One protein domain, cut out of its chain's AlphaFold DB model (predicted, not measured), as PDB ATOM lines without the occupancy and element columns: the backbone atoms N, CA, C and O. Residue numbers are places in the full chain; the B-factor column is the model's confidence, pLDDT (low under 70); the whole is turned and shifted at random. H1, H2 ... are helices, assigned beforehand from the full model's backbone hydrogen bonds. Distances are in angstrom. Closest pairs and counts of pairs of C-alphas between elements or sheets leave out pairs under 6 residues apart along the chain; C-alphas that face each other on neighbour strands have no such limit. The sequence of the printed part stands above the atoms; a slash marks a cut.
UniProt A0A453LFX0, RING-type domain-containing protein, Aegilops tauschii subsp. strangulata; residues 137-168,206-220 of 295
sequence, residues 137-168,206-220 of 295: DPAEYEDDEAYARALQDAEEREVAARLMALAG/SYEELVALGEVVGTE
ATOM      1  N   ASP A 137      -1.613 -17.067 -39.205       75.06
ATOM      2  CA  ASP A 137      -1.833 -18.498 -39.438       75.06
ATOM      3  C   ASP A 137      -1.254 -18.889 -40.814       75.06
ATOM      4  O   ASP A 137      -1.749 -18.409 -41.842       75.06
ATOM      5  N   PRO A 138      -0.244 -19.783 -40.887       74.06
ATOM      6  CA  PRO A 138       0.349 -20.202 -42.157       74.06
ATOM      7  C   PRO A 138      -0.666 -20.815 -43.135       74.06
ATOM      8  O   PRO A 138      -0.420 -20.850 -44.338       74.06
ATOM      9  N   ALA A 139      -1.810 -21.306 -42.643       74.62
ATOM     10  CA  ALA A 139      -2.862 -21.898 -43.468       74.62
ATOM     11  C   ALA A 139      -3.739 -20.870 -44.209       74.62
ATOM     12  O   ALA A 139      -4.506 -21.264 -45.095       74.62
ATOM     13  N   GLU A 140      -3.656 -19.582 -43.868       79.81
ATOM     14  CA  GLU A 140      -4.399 -18.513 -44.551       79.81
ATOM     15  C   GLU A 140      -3.714 -18.026 -45.834       79.81
ATOM     16  O   GLU A 140      -4.342 -17.349 -46.652       79.81
ATOM     17  N   TYR A 141      -2.456 -18.414 -46.049       83.19
ATOM     18  CA  TYR A 141      -1.657 -17.994 -47.194       83.19
ATOM     19  C   TYR A 141      -1.618 -19.077 -48.272       83.19
ATOM     20  O   TYR A 141      -1.586 -20.276 -48.003       83.19
ATOM     21  N   GLU A 142      -1.655 -18.638 -49.529       82.81
ATOM     22  CA  GLU A 142      -1.713 -19.535 -50.689       82.81
ATOM     23  C   GLU A 142      -0.390 -20.297 -50.907       82.81
ATOM     24  O   GLU A 142      -0.401 -21.386 -51.491       82.81
ATOM     25  N   ASP A 143       0.727 -19.747 -50.415       89.06
ATOM     26  CA  ASP A 143       2.075 -20.302 -50.511       89.06
ATOM     27  C   ASP A 143       3.031 -19.744 -49.426       89.06
ATOM     28  O   ASP A 143       2.789 -18.688 -48.837       89.06
ATOM     29  N   ASP A 144       4.142 -20.456 -49.189       87.00
ATOM     30  CA  ASP A 144       5.150 -20.119 -48.169       87.00
ATOM     31  C   ASP A 144       5.878 -18.781 -48.449       87.00
ATOM     32  O   ASP A 144       6.394 -18.145 -47.530       87.00
ATOM     33  N   GLU A 145       5.926 -18.330 -49.709       88.81
ATOM     34  CA  GLU A 145       6.557 -17.065 -50.113       88.81
ATOM     35  C   GLU A 145       5.677 -15.866 -49.729       88.81
ATOM     36  O   GLU A 145       6.186 -14.822 -49.316       88.81
ATOM     37  N   ALA A 146       4.354 -16.008 -49.835       85.94
ATOM     38  CA  ALA A 146       3.380 -15.020 -49.381       85.94
ATOM     39  C   ALA A 146       3.353 -14.899 -47.851       85.94
ATOM     40  O   ALA A 146       3.290 -13.783 -47.337       85.94
ATOM     41  N   TYR A 147       3.467 -16.024 -47.138       88.12
ATOM     42  CA  TYR A 147       3.577 -16.041 -45.678       88.12
ATOM     43  C   TYR A 147       4.844 -15.320 -45.190       88.12
ATOM     44  O   TYR A 147       4.764 -14.436 -44.343       88.12
ATOM     45  N   ALA A 148       6.002 -15.623 -45.789       86.69
ATOM     46  CA  ALA A 148       7.267 -14.978 -45.433       86.69
ATOM     47  C   ALA A 148       7.243 -13.455 -45.657       86.69
ATOM     48  O   ALA A 148       7.739 -12.702 -44.825       86.69
ATOM     49  N   ARG A 149       6.626 -12.992 -46.755       86.62
ATOM     50  CA  ARG A 149       6.438 -11.553 -47.002       86.62
ATOM     51  C   ARG A 149       5.510 -10.900 -45.988       86.62
ATOM     52  O   ARG A 149       5.788  -9.795 -45.554       86.62
ATOM     53  N   ALA A 150       4.411 -11.561 -45.628       86.25
ATOM     54  CA  ALA A 150       3.453 -11.012 -44.674       86.25
ATOM     55  C   ALA A 150       4.058 -10.863 -43.271       86.25
ATOM     56  O   ALA A 150       3.784  -9.867 -42.605       86.25
ATOM     57  N   LEU A 151       4.900 -11.820 -42.864       84.62
ATOM     58  CA  LEU A 151       5.649 -11.757 -41.612       84.62
ATOM     59  C   LEU A 151       6.651 -10.593 -41.630       84.62
ATOM     60  O   LEU A 151       6.604  -9.729 -40.761       84.62
ATOM     61  N   GLN A 152       7.460 -10.500 -42.688       84.62
ATOM     62  CA  GLN A 152       8.444  -9.429 -42.845       84.62
ATOM     63  C   GLN A 152       7.800  -8.030 -42.899       84.62
ATOM     64  O   GLN A 152       8.269  -7.106 -42.244       84.62
ATOM     65  N   ASP A 153       6.682  -7.876 -43.614       84.00
ATOM     66  CA  ASP A 153       5.917  -6.623 -43.677       84.00
ATOM     67  C   ASP A 153       5.293  -6.247 -42.321       84.00
ATOM     68  O   ASP A 153       4.941  -5.085 -42.097       84.00
ATOM     69  N   ALA A 154       5.030  -7.224 -41.451       81.00
ATOM     70  CA  ALA A 154       4.469  -6.980 -40.130       81.00
ATOM     71  C   ALA A 154       5.522  -6.507 -39.136       81.00
ATOM     72  O   ALA A 154       5.303  -5.466 -38.514       81.00
ATOM     73  N   GLU A 155       6.673  -7.172 -39.106       81.31
ATOM     74  CA  GLU A 155       7.855  -6.735 -38.361       81.31
ATOM     75  C   GLU A 155       8.301  -5.336 -38.819       81.31
ATOM     76  O   GLU A 155       8.478  -4.428 -38.009       81.31
ATOM     77  N   GLU A 156       8.383  -5.094 -40.135       79.62
ATOM     78  CA  GLU A 156       8.788  -3.790 -40.681       79.62
ATOM     79  C   GLU A 156       7.823  -2.665 -40.276       79.62
ATOM     80  O   GLU A 156       8.235  -1.531 -40.032       79.62
ATOM     81  N   ARG A 157       6.524  -2.961 -40.162       77.88
ATOM     82  CA  ARG A 157       5.510  -1.982 -39.744       77.88
ATOM     83  C   ARG A 157       5.614  -1.634 -38.266       77.88
ATOM     84  O   ARG A 157       5.377  -0.481 -37.907       77.88
ATOM     85  N   GLU A 158       5.935  -2.611 -37.434       75.88
ATOM     86  CA  GLU A 158       6.165  -2.414 -36.007       75.88
ATOM     87  C   GLU A 158       7.435  -1.594 -35.768       75.88
ATOM     88  O   GLU A 158       7.388  -0.560 -35.095       75.88
ATOM     89  N   VAL A 159       8.535  -1.964 -36.431       75.94
ATOM     90  CA  VAL A 159       9.793  -1.209 -36.416       75.94
ATOM     91  C   VAL A 159       9.561   0.220 -36.903       75.94
ATOM     92  O   VAL A 159       9.968   1.174 -36.242       75.94
ATOM     93  N   ALA A 160       8.829   0.412 -38.004       74.00
ATOM     94  CA  ALA A 160       8.484   1.742 -38.493       74.00
ATOM     95  C   ALA A 160       7.673   2.551 -37.465       74.00
ATOM     96  O   ALA A 160       7.937   3.738 -37.281       74.00
ATOM     97  N   ALA A 161       6.716   1.940 -36.761       74.12
ATOM     98  CA  ALA A 161       5.946   2.618 -35.718       74.12
ATOM     99  C   ALA A 161       6.829   3.042 -34.528       74.12
ATOM    100  O   ALA A 161       6.733   4.187 -34.074       74.12
ATOM    101  N   ARG A 162       7.736   2.165 -34.078       73.56
ATOM    102  CA  ARG A 162       8.726   2.456 -33.028       73.56
ATOM    103  C   ARG A 162       9.669   3.586 -33.447       73.56
ATOM    104  O   ARG A 162       9.861   4.537 -32.691       73.56
ATOM    105  N   LEU A 163      10.176   3.558 -34.681       69.25
ATOM    106  CA  LEU A 163      11.038   4.606 -35.241       69.25
ATOM    107  C   LEU A 163      10.325   5.965 -35.336       69.25
ATOM    108  O   LEU A 163      10.918   6.995 -35.017       69.25
ATOM    109  N   MET A 164       9.048   5.993 -35.728       71.50
ATOM    110  CA  MET A 164       8.250   7.228 -35.786       71.50
ATOM    111  C   MET A 164       8.005   7.824 -34.389       71.50
ATOM    112  O   MET A 164       8.025   9.050 -34.227       71.50
ATOM    113  N   ALA A 165       7.825   6.971 -33.376       71.00
ATOM    114  CA  ALA A 165       7.696   7.390 -31.982       71.00
ATOM    115  C   ALA A 165       9.009   7.975 -31.445       71.00
ATOM    116  O   ALA A 165       9.000   9.084 -30.910       71.00
ATOM    117  N   LEU A 166      10.137   7.294 -31.677       66.94
ATOM    118  CA  LEU A 166      11.474   7.761 -31.288       66.94
ATOM    119  C   LEU A 166      11.864   9.072 -31.983       66.94
ATOM    120  O   LEU A 166      12.458   9.958 -31.372       66.94
ATOM    121  N   ALA A 167      11.483   9.240 -33.249       66.75
ATOM    122  CA  ALA A 167      11.703  10.478 -33.989       66.75
ATOM    123  C   ALA A 167      10.760  11.625 -33.559       66.75
ATOM    124  O   ALA A 167      10.877  12.737 -34.078       66.75
ATOM    125  N   GLY A 168       9.828  11.394 -32.621       61.72
ATOM    126  CA  GLY A 168       8.895  12.412 -32.127       61.72
ATOM    127  C   GLY A 168       7.939  12.940 -33.203       61.72
ATOM    128  O   GLY A 168       7.382  14.030 -33.062       61.72
ATOM    129  N   SER A 206      21.018  -1.583 -33.178       78.19
ATOM    130  CA  SER A 206      21.802  -2.187 -34.248       78.19
ATOM    131  C   SER A 206      22.213  -1.143 -35.300       78.19
ATOM    132  O   SER A 206      21.561  -0.118 -35.521       78.19
ATOM    133  N   TYR A 207      23.322  -1.399 -36.002       75.06
ATOM    134  CA  TYR A 207      23.813  -0.526 -37.082       75.06
ATOM    135  C   TYR A 207      22.748  -0.264 -38.166       75.06
ATOM    136  O   TYR A 207      22.705   0.820 -38.745       75.06
ATOM    137  N   GLU A 208      21.885  -1.243 -38.427       78.69
ATOM    138  CA  GLU A 208      20.777  -1.153 -39.381       78.69
ATOM    139  C   GLU A 208      19.639  -0.248 -38.886       78.69
ATOM    140  O   GLU A 208      19.161   0.590 -39.653       78.69
ATOM    141  N   GLU A 209      19.295  -0.294 -37.599       75.00
ATOM    142  CA  GLU A 209      18.340   0.642 -36.989       75.00
ATOM    143  C   GLU A 209      18.873   2.081 -36.970       75.00
ATOM    144  O   GLU A 209      18.141   3.022 -37.277       75.00
ATOM    145  N   LEU A 210      20.169   2.273 -36.700       75.75
ATOM    146  CA  LEU A 210      20.809   3.596 -36.733       75.75
ATOM    147  C   LEU A 210      20.823   4.207 -38.144       75.75
ATOM    148  O   LEU A 210      20.666   5.422 -38.299       75.75
ATOM    149  N   VAL A 211      20.991   3.385 -39.182       78.56
ATOM    150  CA  VAL A 211      20.892   3.828 -40.582       78.56
ATOM    151  C   VAL A 211      19.443   4.178 -40.932       78.56
ATOM    152  O   VAL A 211      19.208   5.249 -41.495       78.56
ATOM    153  N   ALA A 212      18.476   3.348 -40.534       78.81
ATOM    154  CA  ALA A 212      17.051   3.597 -40.759       78.81
ATOM    155  C   ALA A 212      16.563   4.887 -40.069       78.81
ATOM    156  O   ALA A 212      15.828   5.675 -40.669       78.81
ATOM    157  N   LEU A 213      17.037   5.174 -38.850       75.06
ATOM    158  CA  LEU A 213      16.784   6.443 -38.156       75.06
ATOM    159  C   LEU A 213      17.312   7.647 -38.948       75.06
ATOM    160  O   LEU A 213      16.632   8.669 -39.056       75.06
ATOM    161  N   GLY A 214      18.505   7.533 -39.537       71.94
ATOM    162  CA  GLY A 214      19.078   8.577 -40.391       71.94
ATOM    163  C   GLY A 214      18.259   8.842 -41.661       71.94
ATOM    164  O   GLY A 214      18.160   9.989 -42.104       71.94
ATOM    165  N   GLU A 215      17.638   7.806 -42.225       76.06
ATOM    166  CA  GLU A 215      16.754   7.913 -43.390       76.06
ATOM    167  C   GLU A 215      15.382   8.514 -43.033       76.06
ATOM    168  O   GLU A 215      14.892   9.371 -43.773       76.06
ATOM    169  N   VAL A 216      14.806   8.142 -41.881       71.50
ATOM    170  CA  VAL A 216      13.527   8.670 -41.358       71.50
ATOM    171  C   VAL A 216      13.625  10.140 -40.952       71.50
ATOM    172  O   VAL A 216      12.759  10.940 -41.309       71.50
ATOM    173  N   VAL A 217      14.679  10.523 -40.227       71.25
ATOM    174  CA  VAL A 217      14.885  11.913 -39.783       71.25
ATOM    175  C   VAL A 217      15.262  12.814 -40.966       71.25
ATOM    176  O   VAL A 217      14.947  14.007 -40.983       71.25
ATOM    177  N   GLY A 218      15.889  12.242 -41.997       66.12
ATOM    178  CA  GLY A 218      16.308  12.960 -43.191       66.12
ATOM    179  C   GLY A 218      17.341  14.058 -42.906       66.12
ATOM    180  O   GLY A 218      17.795  14.296 -41.786       66.12
ATOM    181  N   THR A 219      17.747  14.773 -43.956       58.03
ATOM    182  CA  THR A 219      18.617  15.946 -43.790       58.03
ATOM    183  C   THR A 219      17.767  17.171 -43.475       58.03
ATOM    184  O   THR A 219      17.211  17.819 -44.364       58.03
ATOM    185  N   GLU A 220      17.655  17.531 -42.197       55.16
ATOM    186  CA  GLU A 220      17.030  18.802 -41.849       55.16
ATOM    187  C   GLU A 220      17.834  19.965 -42.444       55.16
ATOM    188  O   GLU A 220      18.998  20.205 -42.108       55.16
TER     189      GLU A 220
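Overview. This is residues 137 to 168 and 206 to 220 of the 295 residues of the protein "RING-type domain-containing protein" of Aegilops tauschii subsp. strangulata (UniProt A0A453LFX0). One long helix, H1, makes the length of a rod, with a short helix, H2, set at a steep angle near its last turns and the unnamed residues 137 to 143 at its other end. The printed part has 47 residues, with two named helices in the order H1, H2 and no named strand; the class is all helix. It is only just extended, close to loose, with a radius of gyration of the C-alphas of 14.3 A and spans of 44 by 18 by 17 A.

Along the chain. H1, residues 144 to 166, is 33.2 A long and begins at C-alpha 144 (5.150, -20.119, -48.169). H2, residues 207 to 217, ends at C-alpha 217 (14.885, 11.913, -39.783).

Arrangement. H1 only just touches H2, with 3 pairs of C-alphas within 8 A and with its residues 163 to 164 alone. The closest C-alphas, of Leu 163 and Leu 213, are 6.7 A apart. They run the same way at a steep tilt of 63 degrees. Residues 152 to 158 of H1 stand free. In H1 and H2 every O i to N i+4 pair is within hydrogen-bond range.

Size, cuts and confidence. The farthest C-alphas, of Ala 139 and Glu 220, are 45.3 A apart. Residues 169 to 205 are not printed; C-alphas 168 and 206 are 19.6 A apart across the cut. pLDDT is under 70 at residues 163, 166 to 168 and 218 to 220.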